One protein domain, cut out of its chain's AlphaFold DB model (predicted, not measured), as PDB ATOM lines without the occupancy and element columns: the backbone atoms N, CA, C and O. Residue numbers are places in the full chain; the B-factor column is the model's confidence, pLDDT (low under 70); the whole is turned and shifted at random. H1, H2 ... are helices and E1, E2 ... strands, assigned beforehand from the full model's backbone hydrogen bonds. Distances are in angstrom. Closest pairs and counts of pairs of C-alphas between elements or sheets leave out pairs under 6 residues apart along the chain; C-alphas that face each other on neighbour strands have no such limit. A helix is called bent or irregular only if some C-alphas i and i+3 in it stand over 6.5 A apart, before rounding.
ATOM      1  N   VAL A  11      21.289   7.396  -7.569       86.81
ATOM      2  CA  VAL A  11      21.547   5.959  -7.781       86.81
ATOM      3  C   VAL A  11      22.911   5.511  -7.230       86.81
ATOM      4  O   VAL A  11      23.009   4.434  -6.645       86.81
ATOM      5  N   ASP A  12      23.961   6.331  -7.353       89.50
ATOM      6  CA  ASP A  12      25.294   6.019  -6.812       89.50
ATOM      7  C   ASP A  12      25.311   6.076  -5.278       89.50
ATOM      8  O   ASP A  12      26.017   5.301  -4.633       89.50
ATOM      9  N   GLN A  13      24.517   6.967  -4.682       91.94
ATOM     10  CA  GLN A  13      24.357   7.055  -3.230       91.94
ATOM     11  C   GLN A  13      23.587   5.837  -2.690       91.94
ATOM     12  O   GLN A  13      24.083   5.172  -1.782       91.94
ATOM     13  N   ARG A  14      22.461   5.446  -3.315       92.19
ATOM     14  CA  ARG A  14      21.749   4.190  -2.983       92.19
ATOM     15  C   ARG A  14      22.662   2.963  -3.116       92.19
ATOM     16  O   ARG A  14      22.713   2.122  -2.220       92.19
ATOM     17  N   ARG A  15      23.480   2.903  -4.175       91.50
ATOM     18  CA  ARG A  15      24.499   1.856  -4.366       91.50
ATOM     19  C   ARG A  15      25.524   1.812  -3.223       91.50
ATOM     20  O   ARG A  15      25.820   0.721  -2.740       91.50
ATOM     21  N   LYS A  16      26.046   2.961  -2.771       91.94
ATOM     22  CA  LYS A  16      26.970   3.033  -1.620       91.94
ATOM     23  C   LYS A  16      26.316   2.561  -0.325       91.94
ATOM     24  O   LYS A  16      26.980   1.866   0.441       91.94
ATOM     25  N   ILE A  17      25.048   2.915  -0.088       93.25
ATOM     26  CA  ILE A  17      24.294   2.446   1.082       93.25
ATOM     27  C   ILE A  17      24.259   0.918   1.073       93.25
ATOM     28  O   ILE A  17      24.793   0.304   1.992       93.25
ATOM     29  N   LEU A  18      23.795   0.297  -0.017       92.00
ATOM     30  CA  LEU A  18      23.766  -1.164  -0.132       92.00
ATOM     31  C   LEU A  18      25.161  -1.809  -0.000       92.00
ATOM     32  O   LEU A  18      25.298  -2.851   0.640       92.00
ATOM     33  N   GLN A  19      26.213  -1.208  -0.571       91.06
ATOM     34  CA  GLN A  19      27.588  -1.710  -0.424       91.06
ATOM     35  C   GLN A  19      28.063  -1.689   1.034       91.06
ATOM     36  O   GLN A  19      28.648  -2.669   1.497       91.06
ATOM     37  N   ARG A  20      27.793  -0.604   1.768       91.94
ATOM     38  CA  ARG A  20      28.110  -0.483   3.195       91.94
ATOM     39  C   ARG A  20      27.280  -1.449   4.040       91.94
ATOM     40  O   ARG A  20      27.870  -2.154   4.853       91.94
ATOM     41  N   THR A  21      25.974  -1.584   3.791       92.00
ATOM     42  CA  THR A  21      25.122  -2.562   4.492       92.00
ATOM     43  C   THR A  21      25.618  -3.989   4.272       92.00
ATOM     44  O   THR A  21      25.749  -4.748   5.224       92.00
ATOM     45  N   LYS A  22      26.013  -4.353   3.044       89.94
ATOM     46  CA  LYS A  22      26.584  -5.680   2.755       89.94
ATOM     47  C   LYS A  22      27.935  -5.945   3.428       89.94
ATOM     48  O   LYS A  22      28.247  -7.111   3.680       89.94
ATOM     49  N   SER A  23      28.720  -4.907   3.715       90.12
ATOM     50  CA  SER A  23      29.911  -5.009   4.569       90.12
ATOM     51  C   SER A  23      29.554  -5.084   6.057       90.12
ATOM     52  O   SER A  23      30.233  -5.798   6.790       90.12
ATOM     53  N   LEU A  24      28.488  -4.407   6.496       90.38
ATOM     54  CA  LEU A  24      28.003  -4.426   7.877       90.38
ATOM     55  C   LEU A  24      27.399  -5.787   8.258       90.38
ATOM     56  O   LEU A  24      27.815  -6.359   9.255       90.38
ATOM     57  N   LEU A  25      26.526  -6.367   7.427       89.56
ATOM     58  CA  LEU A  25      25.972  -7.716   7.629       89.56
ATOM     59  C   LEU A  25      27.080  -8.776   7.743       89.56
ATOM     60  O   LEU A  25      27.090  -9.577   8.678       89.56
ATOM     61  N   ARG A  26      28.084  -8.714   6.853       88.81
ATOM     62  CA  ARG A  26      29.260  -9.599   6.904       88.81
ATOM     63  C   ARG A  26      30.080  -9.395   8.180       88.81
ATOM     64  O   ARG A  26      30.589 -10.361   8.736       88.81
ATOM     65  N   PHE A  27      30.225  -8.151   8.630       89.25
ATOM     66  CA  PHE A  27      30.953  -7.803   9.849       89.25
ATOM     67  C   PHE A  27      30.247  -8.295  11.125       89.25
ATOM     68  O   PHE A  27      30.911  -8.813  12.020       89.25
ATOM     69  N   LEU A  28      28.917  -8.179  11.182       88.19
ATOM     70  CA  LEU A  28      28.072  -8.641  12.293       88.19
ATOM     71  C   LEU A  28      27.902 -10.171  12.325       88.19
ATOM     72  O   LEU A  28      27.309 -10.705  13.263       88.19
ATOM     73  N   GLY A  29      28.400 -10.881  11.306       84.81
ATOM     74  CA  GLY A  29      28.230 -12.324  11.162       84.81
ATOM     75  C   GLY A  29      26.780 -12.719  10.874       84.81
ATOM     76  O   GLY A  29      26.312 -13.701  11.435       84.81
ATOM     77  N   LEU A  30      26.068 -11.941  10.053       83.69
ATOM     78  CA  LEU A  30      24.697 -12.206   9.580       83.69
ATOM     79  C   LEU A  30      24.681 -12.683   8.115       83.69
ATOM     80  O   LEU A  30      23.739 -12.424   7.371       83.69
ATOM     81  N   GLY A  31      25.765 -13.329   7.679       76.31
ATOM     82  CA  GLY A  31      25.942 -13.786   6.303       76.31
ATOM     83  C   GLY A  31      26.206 -12.654   5.306       76.31
ATOM     84  O   GLY A  31      26.853 -11.641   5.598       76.31
ATOM     85  N   HIS A  32      25.778 -12.862   4.064       68.69
ATOM     86  CA  HIS A  32      25.938 -11.906   2.973       68.69
ATOM     87  C   HIS A  32      24.882 -12.182   1.906       68.69
ATOM     88  O   HIS A  32      24.859 -13.284   1.370       68.69
ATOM     89  N   MET A  33      24.086 -11.167   1.549       75.19
ATOM     90  CA  MET A  33      23.041 -11.213   0.512       75.19
ATOM     91  C   MET A  33      23.627 -11.520  -0.886       75.19
ATOM     92  O   MET A  33      23.772 -10.631  -1.737       75.19
ATOM     93  N   ARG A  34      24.044 -12.765  -1.116       70.56
ATOM     94  CA  ARG A  34      24.361 -13.328  -2.430       70.56
ATOM     95  C   ARG A  34      23.047 -13.690  -3.113       70.56
ATOM     96  O   ARG A  34      22.069 -13.983  -2.440       70.56
ATOM     97  N   ASN A  35      23.035 -13.628  -4.438       74.69
ATOM     98  CA  ASN A  35      21.957 -14.088  -5.321       74.69
ATOM     99  C   ASN A  35      20.549 -13.468  -5.122       74.69
ATOM    100  O   ASN A  35      19.716 -13.622  -6.006       74.69
ATOM    101  N   MET A  36      20.288 -12.675  -4.072       79.81
ATOM    102  CA  MET A  36      19.064 -11.871  -3.945       79.81
ATOM    103  C   MET A  36      18.823 -11.020  -5.199       79.81
ATOM    104  O   MET A  36      19.660 -10.188  -5.574       79.81
ATOM    105  N   GLY A  37      17.673 -11.245  -5.839       79.69
ATOM    106  CA  GLY A  37      17.303 -10.616  -7.103       79.69
ATOM    107  C   GLY A  37      18.272 -10.923  -8.250       79.69
ATOM    108  O   GLY A  37      18.507 -10.039  -9.072       79.69
ATOM    109  N   ALA A  38      18.886 -12.112  -8.305       85.06
ATOM    110  CA  ALA A  38      19.810 -12.506  -9.376       85.06
ATOM    111  C   ALA A  38      19.233 -12.280 -10.787       85.06
ATOM    112  O   ALA A  38      19.957 -11.782 -11.652       85.06
ATOM    113  N   GLU A  39      17.927 -12.479 -10.956       86.94
ATOM    114  CA  GLU A  39      17.205 -12.280 -12.222       86.94
ATOM    115  C   GLU A  39      16.959 -10.797 -12.553       86.94
ATOM    116  O   GLU A  39      16.683 -10.422 -13.691       86.94
ATOM    117  N   LEU A  40      17.081  -9.900 -11.568       88.06
ATOM    118  CA  LEU A  40      16.842  -8.472 -11.763       88.06
ATOM    119  C   LEU A  40      18.073  -7.778 -12.375       88.06
ATOM    120  O   LEU A  40      19.190  -7.921 -11.854       88.06
ATOM    121  N   PRO A  41      17.894  -6.916 -13.398       88.62
ATOM    122  CA  PRO A  41      18.944  -6.027 -13.889       88.62
ATOM    123  C   PRO A  41      19.562  -5.199 -12.756       88.62
ATOM    124  O   PRO A  41      18.849  -4.726 -11.871       88.62
ATOM    125  N   TYR A  42      20.881  -4.975 -12.795       85.50
ATOM    126  CA  TYR A  42      21.663  -4.469 -11.652       85.50
ATOM    127  C   TYR A  42      21.059  -3.250 -10.925       85.50
ATOM    128  O   TYR A  42      21.101  -3.199  -9.699       85.50
ATOM    129  N   ARG A  43      20.458  -2.288 -11.646       84.06
ATOM    130  CA  ARG A  43      19.785  -1.127 -11.029       84.06
ATOM    131  C   ARG A  43      18.544  -1.533 -10.221       84.06
ATOM    132  O   ARG A  43      18.508  -1.253  -9.026       84.06
ATOM    133  N   LYS A  44      17.606  -2.268 -10.837       87.56
ATOM    134  CA  LYS A  44      16.416  -2.819 -10.159       87.56
ATOM    135  C   LYS A  44      16.813  -3.713  -8.981       87.56
ATOM    136  O   LYS A  44      16.169  -3.681  -7.944       87.56
ATOM    137  N   ARG A  45      17.916  -4.461  -9.104       89.44
ATOM    138  CA  ARG A  45      18.457  -5.319  -8.038       89.44
ATOM    139  C   ARG A  45      18.971  -4.539  -6.820       89.44
ATOM    140  O   ARG A  45      18.826  -5.008  -5.695       89.44
ATOM    141  N   VAL A  46      19.581  -3.367  -7.029       89.88
ATOM    142  CA  VAL A  46      19.994  -2.472  -5.931       89.88
ATOM    143  C   VAL A  46      18.770  -1.910  -5.207       89.88
ATOM    144  O   VAL A  46      18.780  -1.844  -3.985       89.88
ATOM    145  N   GLU A  47      17.725  -1.536  -5.947       89.88
ATOM    146  CA  GLU A  47      16.467  -1.027  -5.384       89.88
ATOM    147  C   GLU A  47      15.724  -2.117  -4.601       89.88
ATOM    148  O   GLU A  47      15.456  -1.919  -3.421       89.88
ATOM    149  N   PHE A  48      15.517  -3.292  -5.207       89.56
ATOM    150  CA  PHE A  48      14.934  -4.476  -4.569       89.56
ATOM    151  C   PHE A  48      15.603  -4.787  -3.227       89.56
ATOM    152  O   PHE A  48      14.940  -4.771  -2.199       89.56
ATOM    153  N   MET A  49      16.930  -4.957  -3.208       89.88
ATOM    154  CA  MET A  49      17.643  -5.271  -1.966       89.88
ATOM    155  C   MET A  49      17.528  -4.184  -0.893       89.88
ATOM    156  O   MET A  49      17.567  -4.513   0.286       89.88
ATOM    157  N   LEU A  50      17.418  -2.903  -1.259       91.56
ATOM    158  CA  LEU A  50      17.230  -1.831  -0.276       91.56
ATOM    159  C   LEU A  50      15.823  -1.854   0.336       91.56
ATOM    160  O   LEU A  50      15.701  -1.617   1.535       91.56
ATOM    161  N   VAL A  51      14.800  -2.195  -0.450       90.38
ATOM    162  CA  VAL A  51      13.432  -2.408   0.049       90.38
ATOM    163  C   VAL A  51      13.354  -3.683   0.904       90.38
ATOM    164  O   VAL A  51      12.775  -3.637   1.979       90.38
ATOM    165  N   THR A  52      14.031  -4.778   0.537       87.44
ATOM    166  CA  THR A  52      14.126  -5.994   1.377       87.44
ATOM    167  C   THR A  52      14.752  -5.722   2.753       87.44
ATOM    168  O   THR A  52      14.298  -6.253   3.760       87.44
ATOM    169  N   ILE A  53      15.807  -4.894   2.832       88.88
ATOM    170  CA  ILE A  53      16.455  -4.596   4.124       88.88
ATOM    171  C   ILE A  53      15.640  -3.589   4.949       88.88
ATOM    172  O   ILE A  53      15.540  -3.752   6.163       88.88
ATOM    173  N   PHE A  54      15.127  -2.522   4.321       91.12
ATOM    174  CA  PHE A  54      14.661  -1.318   5.029       91.12
ATOM    175  C   PHE A  54      13.209  -0.893   4.718       91.12
ATOM    176  O   PHE A  54      12.728   0.093   5.275       91.12
ATOM    177  N   GLY A  55      12.505  -1.591   3.824       89.00
ATOM    178  CA  GLY A  55      11.081  -1.394   3.537       89.00
ATOM    179  C   GLY A  55      10.753   0.003   3.019       89.00
ATOM    180  O   GLY A  55      11.431   0.522   2.125       89.00
ATOM    181  N   THR A  56       9.744   0.620   3.640       90.06
ATOM    182  CA  THR A  56       9.222   1.973   3.360       90.06
ATOM    183  C   THR A  56      10.320   3.040   3.273       90.06
ATOM    184  O   THR A  56      10.234   3.980   2.479       90.06
ATOM    185  N   THR A  57      11.421   2.846   4.007       90.62
ATOM    186  CA  THR A  57      12.651   3.647   3.939       90.62
ATOM    187  C   THR A  57      13.128   3.883   2.507       90.62
ATOM    188  O   THR A  57      13.619   4.970   2.222       90.62
ATOM    189  N   PHE A  58      12.991   2.919   1.590       90.69
ATOM    190  CA  PHE A  58      13.417   3.049   0.189       90.69
ATOM    191  C   PHE A  58      12.281   2.924  -0.836       90.69
ATOM    192  O   PHE A  58      12.556   2.740  -2.025       90.69
ATOM    193  N   ASP A  59      11.029   3.120  -0.418       88.00
ATOM    194  CA  ASP A  59       9.924   3.325  -1.354       88.00
ATOM    195  C   ASP A  59      10.139   4.570  -2.218       88.00
ATOM    196  O   ASP A  59      10.751   5.551  -1.800       88.00
ATOM    197  N   LYS A  60       9.573   4.572  -3.432       85.88
ATOM    198  CA  LYS A  60       9.763   5.647  -4.429       85.88
ATOM    199  C   LYS A  60       9.415   7.054  -3.920       85.88
ATOM    200  O   LYS A  60       9.970   8.029  -4.422       85.88
ATOM    201  N   ASN A  61       8.516   7.138  -2.940       85.81
ATOM    202  CA  ASN A  61       8.020   8.380  -2.348       85.81
ATOM    203  C   ASN A  61       8.780   8.779  -1.066       85.81
ATOM    204  O   ASN A  61       8.470   9.811  -0.471       85.81
ATOM    205  N   SER A  62       9.748   7.976  -0.611       87.06
ATOM    206  CA  SER A  62      10.470   8.213   0.637       87.06
ATOM    207  C   SER A  62      11.550   9.294   0.498       87.06
ATOM    208  O   SER A  62      12.150   9.501  -0.566       87.06
ATOM    209  N   TYR A  63      11.877   9.932   1.624       89.00
ATOM    210  CA  TYR A  63      13.004  10.860   1.714       89.00
ATOM    211  C   TYR A  63      14.328  10.205   1.287       89.00
ATOM    212  O   TYR A  63      15.059  10.767   0.469       89.00
ATOM    213  N   TRP A  64      14.636   9.005   1.788       89.94
ATOM    214  CA  TRP A  64      15.910   8.339   1.506       89.94
ATOM    215  C   TRP A  64      15.998   7.768   0.082       89.94
ATOM    216  O   TRP A  64      17.102   7.591  -0.427       89.94
ATOM    217  N   TYR A  65      14.883   7.525  -0.610       89.56
ATOM    218  CA  TYR A  65      14.909   7.153  -2.027       89.56
ATOM    219  C   TYR A  65      15.256   8.344  -2.935       89.56
ATOM    220  O   TYR A  65      16.030   8.179  -3.891       89.56
ATOM    221  N   GLY A  66      14.706   9.527  -2.628       86.62
ATOM    222  CA  GLY A  66      14.898  10.768  -3.386       86.62
ATOM    223  C   GLY A  66      16.185  11.532  -3.047       86.62
ATOM    224  O   GLY A  66      16.896  11.965  -3.955       86.62
ATOM    225  N   ALA A  67      16.523  11.652  -1.760       88.69
ATOM    226  CA  ALA A  67      17.693  12.372  -1.242       88.69
ATOM    227  C   ALA A  67      18.649  11.498  -0.380       88.69
ATOM    228  O   ALA A  67      19.024  11.900   0.721       88.69
ATOM    229  N   PRO A  68      19.096  10.315  -0.851       90.50
ATOM    230  CA  PRO A  68      20.013   9.453  -0.106       90.50
ATOM    231  C   PRO A  68      21.376  10.115   0.119       90.50
ATOM    232  O   PRO A  68      22.152  10.314  -0.825       90.50
ATOM    233  N   ASP A  69      21.721  10.335   1.384       91.94
ATOM    234  CA  ASP A  69      23.101  10.538   1.809       91.94
ATOM    235  C   ASP A  69      23.604   9.337   2.636       91.94
ATOM    236  O   ASP A  69      23.091   9.097   3.730       91.94
ATOM    237  N   PRO A  70      24.607   8.571   2.160       91.44
ATOM    238  CA  PRO A  70      25.093   7.382   2.852       91.44
ATOM    239  C   PRO A  70      25.760   7.671   4.193       91.44
ATOM    240  O   PRO A  70      25.820   6.780   5.032       91.44
ATOM    241  N   ASP A  71      26.337   8.857   4.379       92.94
ATOM    242  CA  ASP A  71      27.072   9.202   5.596       92.94
ATOM    243  C   ASP A  71      26.089   9.533   6.731       92.94
ATOM    244  O   ASP A  71      26.192   8.979   7.827       92.94
ATOM    245  N   THR A  72      25.051  10.312   6.424       91.38
ATOM    246  CA  THR A  72      23.921  10.595   7.319       91.38
ATOM    247  C   THR A  72      23.074   9.346   7.589       91.38
ATOM    248  O   THR A  72      22.728   9.090   8.735       91.38
ATOM    249  N   PHE A  73      22.795   8.516   6.576       93.25
ATOM    250  CA  PHE A  73      21.983   7.297   6.718       93.25
ATOM    251  C   PHE A  73      22.536   6.317   7.765       93.25
ATOM    252  O   PHE A  73      21.801   5.849   8.636       93.25
ATOM    253  N   PHE A  74      23.844   6.034   7.738       92.06
ATOM    254  CA  PHE A  74      24.436   5.179   8.772       92.06
ATOM    255  C   PHE A  74      24.546   5.882  10.123       92.06
ATOM    256  O   PHE A  74      24.378   5.211  11.136       92.06
ATOM    257  N   ALA A  75      24.756   7.202  10.168       90.31
ATOM    258  CA  ALA A  75      24.686   7.948  11.423       90.31
ATOM    259  C   ALA A  75      23.311   7.787  12.102       90.31
ATOM    260  O   ALA A  75      23.251   7.500  13.297       90.31
ATOM    261  N   THR A  76      22.214   7.852  11.339       90.88
ATOM    262  CA  THR A  76      20.852   7.576  11.823       90.88
ATOM    263  C   THR A  76      20.722   6.161  12.401       90.88
ATOM    264  O   THR A  76      20.323   6.025  13.556       90.88
ATOM    265  N   ILE A  77      21.146   5.119  11.669       91.75
ATOM    266  CA  ILE A  77      21.121   3.717  12.147       91.75
ATOM    267  C   ILE A  77      21.936   3.532  13.438       91.75
ATOM    268  O   ILE A  77      21.539   2.790  14.331       91.75
ATOM    269  N   LEU A  78      23.081   4.202  13.564       90.50
ATOM    270  CA  LEU A  78      23.948   4.082  14.740       90.50
ATOM    271  C   LEU A  78      23.358   4.778  15.971       90.50
ATOM    272  O   LEU A  78      23.517   4.277  17.080       90.50
ATOM    273  N   ASN A  79      22.645   5.889  15.775       88.81
ATOM    274  CA  ASN A  79      21.868   6.520  16.838       88.81
ATOM    275  C   ASN A  79      20.699   5.615  17.284       88.81
ATOM    276  O   ASN A  79      20.511   5.447  18.485       88.81
ATOM    277  N   MET A  80      19.987   4.957  16.354       87.25
ATOM    278  CA  MET A  80      18.973   3.932  16.686       87.25
ATOM    279  C   MET A  80      19.570   2.739  17.453       87.25
ATOM    280  O   MET A  80      18.911   2.153  18.303       87.25
ATOM    281  N   ALA A  81      20.830   2.387  17.180       86.38
ATOM    282  CA  ALA A  81      21.562   1.314  17.855       86.38
ATOM    283  C   ALA A  81      22.141   1.705  19.235       86.38
ATOM    284  O   ALA A  81      23.045   1.027  19.730       86.38
ATOM    285  N   GLY A  82      21.648   2.788  19.850       83.38
ATOM    286  CA  GLY A  82      22.016   3.195  21.209       83.38
ATOM    287  C   GLY A  82      23.404   3.831  21.326       83.38
ATOM    288  O   GLY A  82      24.137   3.543  22.270       83.38
ATOM    289  N   ALA A  83      23.812   4.672  20.371       85.25
ATOM    290  CA  ALA A  83      25.078   5.398  20.477       85.25
ATOM    291  C   ALA A  83      25.112   6.338  21.703       85.25
ATOM    292  O   ALA A  83      24.267   7.221  21.859       85.25
ATOM    293  N   ASN A  84      26.173   6.237  22.513       81.31
ATOM    294  CA  ASN A  84      26.375   7.043  23.729       81.31
ATOM    295  C   ASN A  84      26.443   8.561  23.458       81.31
ATOM    296  O   ASN A  84      26.386   9.369  24.386       81.31
ATOM    297  N   LYS A  85      26.628   8.964  22.196       82.50
ATOM    298  CA  LYS A  85      26.656  10.352  21.720       82.50
ATOM    299  C   LYS A  85      25.968  10.420  20.363       82.50
ATOM    300  O   LYS A  85      26.073   9.473  19.591       82.50
ATOM    301  N   ALA A  86      25.335  11.555  20.062       82.94
ATOM    302  CA  ALA A  86      24.735  11.797  18.753       82.94
ATOM    303  C   ALA A  86      25.795  11.661  17.642       82.94
ATOM    304  O   ALA A  86      26.740  12.448  17.569       82.94
ATOM    305  N   VAL A  87      25.646  10.633  16.810       84.75
ATOM    306  CA  VAL A  87      26.546  10.294  15.707       84.75
ATOM    307  C   VAL A  87      26.322  11.282  14.567       84.75
ATOM    308  O   VAL A  87      25.191  11.452  14.112       84.75
ATOM    309  N   SER A  88      27.390  11.929  14.094       88.00
ATOM    310  CA  SER A  88      27.339  12.827  12.935       88.00
ATOM    311  C   SER A  88      27.520  12.068  11.615       88.00
ATOM    312  O   SER A  88      28.063  10.962  11.593       88.00
ATOM    313  N   ALA A  89      27.159  12.682  10.482       86.88
ATOM    314  CA  ALA A  89      27.456  12.117   9.160       86.88
ATOM    315  C   ALA A  89      28.965  11.836   8.973       86.88
ATOM    316  O   ALA A  89      29.352  10.793   8.447       86.88
ATOM    317  N   SER A  90      29.838  12.708   9.494       87.38
ATOM    318  CA  SER A  90      31.289  12.477   9.548       87.38
ATOM    319  C   SER A  90      31.649  11.173  10.270       87.38
ATOM    320  O   SER A  90      32.417  10.374   9.732       87.38
ATOM    321  N   ASP A  91      31.052  10.903  11.433       85.38
ATOM    322  CA  ASP A  91      31.271   9.656  12.175       85.38
ATOM    323  C   ASP A  91      30.745   8.431  11.412       85.38
ATOM    324  O   ASP A  91      31.436   7.411  11.345       85.38
ATOM    325  N   GLY A  92      29.572   8.558  10.779       81.88
ATOM    326  CA  GLY A  92      29.005   7.552   9.877       81.88
ATOM    327  C   GLY A  92      29.930   7.220   8.700       81.88
ATOM    328  O   GLY A  92      30.039   6.058   8.306       81.88
ATOM    329  N   SER A  93      30.671   8.206   8.186       87.31
ATOM    330  CA  SER A  93      31.663   8.000   7.124       87.31
ATOM    331  C   SER A  93      32.919   7.249   7.609       87.31
ATOM    332  O   SER A  93      33.388   6.330   6.934       87.31
ATOM    333  N   GLU A  94      33.435   7.573   8.803       87.19
ATOM    334  CA  GLU A  94      34.682   7.019   9.370       87.19
ATOM    335  C   GLU A  94      34.598   5.538   9.776       87.19
ATOM    336  O   GLU A  94      35.626   4.876  10.006       87.19
ATOM    337  N   ILE A  95      33.375   5.017   9.877       87.88
ATOM    338  CA  ILE A  95      33.096   3.611  10.168       87.88
ATOM    339  C   ILE A  95      33.384   2.721   8.959       87.88
ATOM    340  O   ILE A  95      33.844   1.598   9.146       87.88
ATOM    341  N   PHE A  96      33.193   3.216   7.732       90.69
ATOM    342  CA  PHE A  96      33.328   2.430   6.504       90.69
ATOM    343  C   PHE A  96      34.605   2.787   5.742       90.69
ATOM    344  O   PHE A  96      34.607   3.594   4.809       90.69
ATOM    345  N   ARG A  97      35.710   2.133   6.109       88.12
ATOM    346  CA  ARG A  97      37.006   2.295   5.435       88.12
ATOM    347  C   ARG A  97      37.036   1.461   4.157       88.12
ATOM    348  O   ARG A  97      36.691   0.288   4.192       88.12
ATOM    349  N   ILE A  98      37.451   2.028   3.027       86.62
ATOM    350  CA  ILE A  98      37.658   1.241   1.799       86.62
ATOM    351  C   ILE A  98      38.927   0.397   1.980       86.62
ATOM    352  O   ILE A  98      39.979   0.950   2.305       86.62
ATOM    353  N   LYS A  99      38.847  -0.926   1.776       83.12
ATOM    354  CA  LYS A  99      40.026  -1.802   1.846       83.12
ATOM    355  C   LYS A  99      40.988  -1.472   0.693       83.12
ATOM    356  O   LYS A  99      40.535  -1.459  -0.457       83.12
ATOM    357  N   PRO A 100      42.289  -1.240   0.962       80.75
ATOM    358  CA  PRO A 100      43.257  -0.851  -0.061       80.75
ATOM    359  C   PRO A 100      43.310  -1.881  -1.195       80.75
ATOM    360  O   PRO A 100      43.227  -3.083  -0.957       80.75
ATOM    361  N   GLY A 101      43.405  -1.400  -2.436       75.88
ATOM    362  CA  GLY A 101      43.384  -2.247  -3.633       75.88
ATOM    363  C   GLY A 101      42.013  -2.825  -4.015       75.88
ATOM    364  O   GLY A 101      41.934  -3.551  -5.001       75.88
ATOM    365  N   THR A 102      40.927  -2.514  -3.293       80.62
ATOM    366  CA  THR A 102      39.582  -3.048  -3.590       80.62
ATOM    367  C   THR A 102      38.499  -1.965  -3.607       80.62
ATOM    368  O   THR A 102      38.700  -0.841  -3.157       80.62
ATOM    369  N   THR A 103      37.303  -2.332  -4.071       76.50
ATOM    370  CA  THR A 103      36.070  -1.528  -3.976       76.50
ATOM    371  C   THR A 103      35.198  -1.896  -2.764       76.50
ATOM    372  O   THR A 103      34.041  -1.482  -2.691       76.50
ATOM    373  N   SER A 104      35.720  -2.693  -1.824       79.75
ATOM    374  CA  SER A 104      34.981  -3.196  -0.658       79.75
ATOM    375  C   SER A 104      35.193  -2.335   0.592       79.75
ATOM    376  O   SER A 104      36.281  -1.799   0.806       79.75
ATOM    377  N   TYR A 105      34.160  -2.221   1.430       87.62
ATOM    378  CA  TYR A 105      34.240  -1.529   2.718       87.62
ATOM    379  C   TYR A 105      34.573  -2.494   3.867       87.62
ATOM    380  O   TYR A 105      34.120  -3.640   3.894       87.62
ATOM    381  N   GLU A 106      35.319  -1.996   4.846       88.06
ATOM    382  CA  GLU A 106      35.638  -2.608   6.132       88.06
ATOM    383  C   GLU A 106      35.042  -1.769   7.262       88.06
ATOM    384  O   GLU A 106      35.105  -0.538   7.224       88.06
ATOM    385  N   VAL A 107      34.476  -2.440   8.267       90.25
ATOM    386  CA  VAL A 107      33.835  -1.791   9.413       90.25
ATOM    387  C   VAL A 107      34.858  -1.556  10.525       90.25
ATOM    388  O   VAL A 107      35.503  -2.474  11.032       90.25
ATOM    389  N   ASN A 108      35.014  -0.296  10.913       89.75
ATOM    390  CA  ASN A 108      35.997   0.161  11.884       89.75
ATOM    391  C   ASN A 108      35.522  -0.081  13.332       89.75
ATOM    392  O   ASN A 108      34.943   0.808  13.962       89.75
ATOM    393  N   ARG A 109      35.830  -1.269  13.878       88.31
ATOM    394  CA  ARG A 109      35.564  -1.657  15.285       88.31
ATOM    395  C   ARG A 109      35.935  -0.585  16.308       88.31
ATOM    396  O   ARG A 109      35.190  -0.356  17.257       88.31
ATOM    397  N   GLY A 110      37.078   0.077  16.115       86.75
ATOM    398  CA  GLY A 110      37.557   1.119  17.022       86.75
ATOM    399  C   GLY A 110      36.617   2.325  17.079       86.75
ATOM    400  O   GLY A 110      36.340   2.824  18.165       86.75
ATOM    401  N   LYS A 111      36.074   2.752  15.931       87.62
ATOM    402  CA  LYS A 111      35.119   3.868  15.856       87.62
ATOM    403  C   LYS A 111      33.748   3.483  16.414       87.62
ATOM    404  O   LYS A 111      33.214   4.255  17.200       87.62
ATOM    405  N   LEU A 112      33.226   2.289  16.098       87.44
ATOM    406  CA  LEU A 112      31.970   1.795  16.690       87.44
ATOM    407  C   LEU A 112      32.039   1.783  18.224       87.44
ATOM    408  O   LEU A 112      31.211   2.407  18.885       87.44
ATOM    409  N   ARG A 113      33.095   1.177  18.788       87.19
ATOM    410  CA  ARG A 113      33.316   1.134  20.240       87.19
ATOM    411  C   ARG A 113      33.489   2.530  20.852       87.19
ATOM    412  O   ARG A 113      32.983   2.773  21.940       87.19
ATOM    413  N   ALA A 114      34.162   3.455  20.164       86.69
ATOM    414  CA  ALA A 114      34.334   4.835  20.630       86.69
ATOM    415  C   ALA A 114      33.031   5.665  20.619       86.69
ATOM    416  O   ALA A 114      32.927   6.636  21.367       86.69
ATOM    417  N   LEU A 115      32.042   5.282  19.804       87.69
ATOM    418  CA  LEU A 115      30.687   5.850  19.809       87.69
ATOM    419  C   LEU A 115      29.755   5.162  20.826       87.69
ATOM    420  O   LEU A 115      28.620   5.595  20.999       87.69
ATOM    421  N   GLY A 116      30.217   4.104  21.502       85.25
ATOM    422  CA  GLY A 116      29.436   3.313  22.460       85.25
ATOM    423  C   GLY A 116      28.523   2.253  21.837       85.25
ATOM    424  O   GLY A 116      27.974   1.435  22.566       85.25
ATOM    425  N   VAL A 117      28.399   2.215  20.506       87.94
ATOM    426  CA  VAL A 117      27.478   1.301  19.816       87.94
ATOM    427  C   VAL A 117      27.926  -0.151  19.994       87.94
ATOM    428  O   VAL A 117      29.054  -0.523  19.655       87.94
ATOM    429  N   SER A 118      27.023  -0.981  20.510       86.00
ATOM    430  CA  SER A 118      27.279  -2.392  20.799       86.00
ATOM    431  C   SER A 118      27.185  -3.252  19.524       86.00
ATOM    432  O   SER A 118      26.227  -3.153  18.757       86.00
ATOM    433  N   GLU A 119      28.179  -4.129  19.296       88.75
ATOM    434  CA  GLU A 119      28.165  -5.078  18.160       88.75
ATOM    435  C   GLU A 119      26.972  -6.059  18.256       88.75
ATOM    436  O   GLU A 119      26.525  -6.558  17.226       88.75
ATOM    437  N   ARG A 120      26.414  -6.291  19.461       86.31
ATOM    438  CA  ARG A 120      25.191  -7.090  19.665       86.31
ATOM    439  C   ARG A 120      23.948  -6.324  19.221       86.31
ATOM    440  O   ARG A 120      23.270  -6.775  18.319       86.31
ATOM    441  N   THR A 121      23.739  -5.112  19.724       86.62
ATOM    442  CA  THR A 121      22.569  -4.274  19.400       86.62
ATOM    443  C   THR A 121      22.458  -4.001  17.896       86.62
ATOM    444  O   THR A 121      21.370  -4.061  17.331       86.62
ATOM    445  N   LEU A 122      23.590  -3.781  17.211       88.12
ATOM    446  CA  LEU A 122      23.617  -3.719  15.744       88.12
ATOM    447  C   LEU A 122      23.276  -5.061  15.080       88.12
ATOM    448  O   LEU A 122      22.566  -5.066  14.077       88.12
ATOM    449  N   ARG A 123      23.776  -6.189  15.601       88.44
ATOM    450  CA  ARG A 123      23.415  -7.525  15.105       88.44
ATOM    451  C   ARG A 123      21.913  -7.761  15.263       88.44
ATOM    452  O   ARG A 123      21.284  -8.144  14.289       88.44
ATOM    453  N   ASP A 124      21.341  -7.457  16.420       86.31
ATOM    454  CA  ASP A 124      19.934  -7.707  16.747       86.31
ATOM    455  C   ASP A 124      18.981  -6.858  15.882       86.31
ATOM    456  O   ASP A 124      17.956  -7.361  15.421       86.31
ATOM    457  N   LEU A 125      19.347  -5.604  15.572       86.06
ATOM    458  CA  LEU A 125      18.606  -4.751  14.630       86.06
ATOM    459  C   LEU A 125      18.562  -5.330  13.207       86.06
ATOM    460  O   LEU A 125      17.516  -5.297  12.565       86.06
ATOM    461  N   PHE A 126      19.680  -5.863  12.702       86.44
ATOM    462  CA  PHE A 126      19.726  -6.448  11.356       86.44
ATOM    463  C   PHE A 126      19.225  -7.903  11.307       86.44
ATOM    464  O   PHE A 126      18.712  -8.321  10.270       86.44
ATOM    465  N   ALA A 127      19.308  -8.658  12.408       84.12
ATOM    466  CA  ALA A 127      18.861 -10.053  12.516       84.12
ATOM    467  C   ALA A 127      17.336 -10.232  12.414       84.12
ATOM    468  O   ALA A 127      16.879 -11.336  12.144       84.12
ATOM    469  N   ARG A 128      16.559  -9.158  12.598       79.75
ATOM    470  CA  ARG A 128      15.097  -9.136  12.402       79.75
ATOM    471  C   ARG A 128      14.671  -8.946  10.942       79.75
ATOM    472  O   ARG A 128      13.500  -9.128  10.627       79.75
ATOM    473  N   THR A 129      15.603  -8.564  10.064       79.56
ATOM    474  CA  THR A 129      15.322  -8.271   8.648       79.56
ATOM    475  C   THR A 129      15.422  -9.516   7.770       79.56
ATOM    476  O   THR A 129      16.181 -10.443   8.060       79.56
ATOM    477  N   GLU A 130      14.747  -9.496   6.620       71.75
ATOM    478  CA  GLU A 130      14.857 -10.514   5.558       71.75
ATOM    479  C   GLU A 130      16.267 -10.618   4.937       71.75
ATOM    480  O   GLU A 130      16.545 -11.519   4.150       71.75
ATOM    481  N   ALA A 131      17.174  -9.693   5.269       69.50
ATOM    482  CA  ALA A 131      18.542  -9.650   4.756       69.50
ATOM    483  C   ALA A 131      19.577 -10.376   5.636       69.50
ATOM    484  O   ALA A 131      20.748 -10.457   5.243       69.50
ATOM    485  N   ALA A 132      19.173 -10.877   6.807       69.38
ATOM    486  CA  ALA A 132      19.975 -11.790   7.611       69.38
ATOM    487  C   ALA A 132      19.947 -13.211   7.023       69.38
ATOM    488  O   ALA A 132      18.968 -13.628   6.409       69.38
ATOM    489  N   ASP A 133      21.029 -13.964   7.219       67.25
ATOM    490  CA  ASP A 133      21.057 -15.400   6.918       67.25
ATOM    491  C   ASP A 133      20.028 -16.157   7.779       67.25
ATOM    492  O   ASP A 133      19.901 -15.864   8.969       67.25
ATOM    493  N   VAL A 134      19.337 -17.153   7.215       65.38
ATOM    494  CA  VAL A 134      18.260 -17.910   7.891       65.38
ATOM    495  C   VAL A 134      18.771 -18.586   9.170       65.38
ATOM    496  O   VAL A 134      18.057 -18.675  10.161       65.38
ATOM    497  N   GLN A 135      20.049 -18.980   9.199       61.25
ATOM    498  CA  GLN A 135      20.705 -19.563  10.380       61.25
ATOM    499  C   GLN A 135      20.965 -18.559  11.520       61.25
ATOM    500  O   GLN A 135      21.427 -18.940  12.599       61.25
ATOM    501  N   HIS A 136      20.762 -17.264  11.277       61.16
ATOM    502  CA  HIS A 136      21.086 -16.158  12.185       61.16
ATOM    503  C   HIS A 136      19.950 -15.134  12.326       61.16
ATOM    504  O   HIS A 136      20.141 -14.106  12.981       61.16
ATOM    505  N   GLN A 137      18.799 -15.406  11.715       60.03
ATOM    506  CA  GLN A 137      17.604 -14.584  11.797       60.03
ATOM    507  C   GLN A 137      16.910 -14.831  13.143       60.03
ATOM    508  O   GLN A 137      16.760 -15.973  13.572       60.03
ATOM    509  N   ILE A 138      16.513 -13.758  13.827       60.72
ATOM    510  CA  ILE A 138      15.777 -13.823  15.096       60.72
ATOM    511  C   ILE A 138      14.380 -13.299  14.788       60.72
ATOM    512  O   ILE A 138      14.245 -12.088  14.644       60.72
ATOM    513  N   GLU A 139      13.420 -14.224  14.638       56.00
ATOM    514  CA  GLU A 139      11.994 -14.014  14.314       56.00
ATOM    515  C   GLU A 139      11.742 -12.830  13.356       56.00
ATOM    516  O   GLU A 139      11.691 -11.692  13.818       56.00
ATOM    517  N   PRO A 140      11.596 -13.041  12.030       58.03
ATOM    518  CA  PRO A 140      11.540 -11.944  11.061       58.03
ATOM    519  C   PRO A 140      10.355 -10.990  11.301       58.03
ATOM    520  O   PRO A 140       9.250 -11.201  10.811       58.03
ATOM    521  N   VAL A 141      10.615  -9.910  12.046       60.25
ATOM    522  CA  VAL A 141       9.642  -8.852  12.378       60.25
ATOM    523  C   VAL A 141       9.340  -7.979  11.154       60.25
ATOM    524  O   VAL A 141       8.284  -7.355  11.082       60.25
ATOM    525  N   GLY A 142      10.265  -7.933  10.191       72.06
ATOM    526  CA  GLY A 142      10.129  -7.202   8.934       72.06
ATOM    527  C   GLY A 142      11.341  -6.317   8.617       72.06
ATOM    528  O   GLY A 142      12.397  -6.435   9.249       72.06
ATOM    529  N   PRO A 143      11.223  -5.429   7.617       82.81
ATOM    530  CA  PRO A 143      12.305  -4.530   7.230       82.81
ATOM    531  C   PRO A 143      12.629  -3.477   8.304       82.81
ATOM    532  O   PRO A 143      11.759  -3.011   9.036       82.81
ATOM    533  N   LEU A 144      13.893  -3.055   8.371       87.31
ATOM    534  CA  LEU A 144      14.371  -2.046   9.318       87.31
ATOM    535  C   LEU A 144      14.022  -0.630   8.833       87.31
ATOM    536  O   LEU A 144      14.756  -0.047   8.033       87.31
ATOM    537  N   GLU A 145      12.931  -0.055   9.332       88.75
ATOM    538  CA  GLU A 145      12.567   1.329   9.010       88.75
ATOM    539  C   GLU A 145      13.585   2.331   9.585       88.75
ATOM    540  O   GLU A 145      13.800   2.397  10.796       88.75
ATOM    541  N   VAL A 146      14.223   3.128   8.718       88.88
ATOM    542  CA  VAL A 146      15.194   4.160   9.118       88.88
ATOM    543  C   VAL A 146      14.520   5.537   9.046       88.88
ATOM    544  O   VAL A 146      14.324   6.065   7.946       88.88
ATOM    545  N   PRO A 147      14.170   6.154  10.190       87.31
ATOM    546  CA  PRO A 147      13.465   7.433  10.230       87.31
ATOM    547  C   PRO A 147      14.305   8.600   9.685       87.31
ATOM    548  O   PRO A 147      15.491   8.479   9.369       87.31
ATOM    549  N   LEU A 148      13.673   9.769   9.575       86.31
ATOM    550  CA  LEU A 148      14.333  11.011   9.164       86.31
ATOM    551  C   LEU A 148      15.460  11.405  10.146       86.31
ATOM    552  O   LEU A 148      15.294  11.221  11.356       86.31
ATOM    553  N   PRO A 149      16.573  12.009   9.676       76.62
ATOM    554  CA  PRO A 149      17.690  12.416  10.540       76.62
ATOM    555  C   PRO A 149      17.279  13.323  11.707       76.62
ATOM    556  O   PRO A 149      17.810  13.204  12.808       76.62
ATOM    557  N   GLU A 150      16.309  14.207  11.470       72.62
ATOM    558  CA  GLU A 150      15.798  15.166  12.452       72.62
ATOM    559  C   GLU A 150      15.009  14.479  13.578       72.62
ATOM    560  O   GLU A 150      15.138  14.861  14.739       72.62
ATOM    561  N   ALA A 151      14.264  13.411  13.269       63.31
ATOM    562  CA  ALA A 151      13.463  12.681  14.253       63.31
ATOM    563  C   ALA A 151      14.335  11.938  15.282       63.31
ATOM    564  O   ALA A 151      14.024  11.922  16.471       63.31
ATOM    565  N   VAL A 152      15.466  11.363  14.861       58.38
ATOM    566  CA  VAL A 152      16.351  10.618  15.780       58.38
ATOM    567  C   VAL A 152      17.080  11.535  16.765       58.38
ATOM    568  O   VAL A 152      17.408  11.111  17.870       58.38
ATOM    569  N   MET A 153      17.258  12.814  16.422       55.53
ATOM    570  CA  MET A 153      17.775  13.812  17.364       55.53
ATOM    571  C   MET A 153      16.789  14.114  18.507       55.53
ATOM    572  O   MET A 153      17.244  14.510  19.579       55.53
ATOM    573  N   ALA A 154      15.481  13.890  18.314       53.00
ATOM    574  CA  ALA A 154      14.478  13.964  19.378       53.00
ATOM    575  C   ALA A 154      14.494  12.701  20.256       53.00
ATOM    576  O   ALA A 154      14.701  12.810  21.463       53.00
ATOM    577  N   TYR A 155      14.413  11.501  19.663       47.72
ATOM    578  CA  TYR A 155      14.472  10.236  20.418       47.72
ATOM    579  C   TYR A 155      15.742  10.122  21.280       47.72
ATOM    580  O   TYR A 155      15.675   9.780  22.458       47.72
ATOM    581  N   ALA A 156      16.905  10.508  20.739       49.44
ATOM    582  CA  ALA A 156      18.169  10.521  21.477       49.44
ATOM    583  C   ALA A 156      18.281  11.646  22.533       49.44
ATOM    584  O   ALA A 156      19.307  11.743  23.209       49.44
ATOM    585  N   ALA A 157      17.275  12.514  22.670       49.84
ATOM    586  CA  ALA A 157      17.143  13.480  23.760       49.84
ATOM    587  C   ALA A 157      16.107  13.021  24.803       49.84
ATOM    588  O   ALA A 157      16.366  13.142  25.999       49.84
ATOM    589  N   GLU A 158      14.988  12.441  24.365       48.00
ATOM    590  CA  GLU A 158      13.920  11.925  25.232       48.00
ATOM    591  C   GLU A 158      14.379  10.716  26.063       48.00
ATOM    592  O   GLU A 158      14.192  10.713  27.279       48.00
TER     593      GLU A 158
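What this domain is: This is residues 11 to 158 of the 457 residues of an uncharacterized protein of Ostreococcus lucimarinus (strain CCE9901) (UniProt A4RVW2). What is the main picture? H1 and H4 meet at a slant near the core; H2 packs crosswise on the first part of H1, the small hairpin of E1 and E2 packs on residues 16 to 27 of H1, and H5 and H8 pack on H4. H6 and H7 lie near these parts more loosely, and a long stretch, residues 128 to 148, leads to H8. What are the counts and the size? The printed part has 148 residues, mostly helix by class, with named elements in the order H1 H2 H3 H4 H5 E1 E2 H6 H7 H8; the sheet is E1 - E2, antiparallel. It is compact, with a radius of gyration of the C-alphas of 14.5 A and spans of 43 by 35 by 34 A.

Where its parts are: Where do the first helices run? H1, residues 11 to 27, begins with C-alpha 11 at (21.547, 5.959, -7.781) and is 24.3 A long. H2, residues 42 to 58, is 16.3 A long and irregular, with C-alphas 53 and 56 9.8 A apart and a kink of 88 degrees near residue 52. What follows? H3 is residues 63 to 66, H4 residues 70 to 80, 15.5 A long, and H5 residues 89 to 94. E1 is residues 96 to 98, E2 residues 105 to 107, H6 residues 109 to 114 and H7 residues 119 to 127, 12.0 A long. Where is the end? H8, residues 149 to 158, is 15.2 A long and ends with C-alpha 158 at (13.920, 11.925, 25.232).

How they stand to each other: What touches H1? Its residues 11 to 18 touch H2, only just about perpendicular at 71 degrees, closest at the C-alphas of Arg 15 and Val 46, 6.4 A. Its residues 13 to 17 touch H4 at a steep tilt of 44 degrees, the same way, closest at the C-alphas of Ile 17 and Pro 70, 5.3 A. What else touches the hub, H4? H5 touches it about perpendicular at 83 degrees, with the C-alphas of Thr 72 and Ala 89 closest at 4.3 A. H8 touches it at a shallow tilt of 21 degrees, the same way, with the C-alphas of Thr 76 and Pro 149 closest at 5.9 A. Where are the others? H3 and H2 touch only at the corner, closest at the C-alphas of Tyr 65 and Phe 58, 4.9 A; H6 is near H5, and H7 near H1 and H4. In the hairpin E1 and E2, N 106 and O 97 are 2.7 A apart, within hydrogen-bond range. How are the helix backbones? Every O i to N i+4 pair is within range in H4, H5, H6 and H7, but 12 of 13 in H1, 10 of 13 in H2 and 3 of 6 in H8; H3 is too short for one.

The domain as a whole: How large is it? The two C-alphas farthest apart, of Glu 39 and Glu 158, are 44.7 A apart. Which links are long? H1 to H2 and H7 to H8, and the printed part has no cut. Where is confidence low? Residue 32, residues 131 to 141 and residues 151 to 158 have pLDDT under 70.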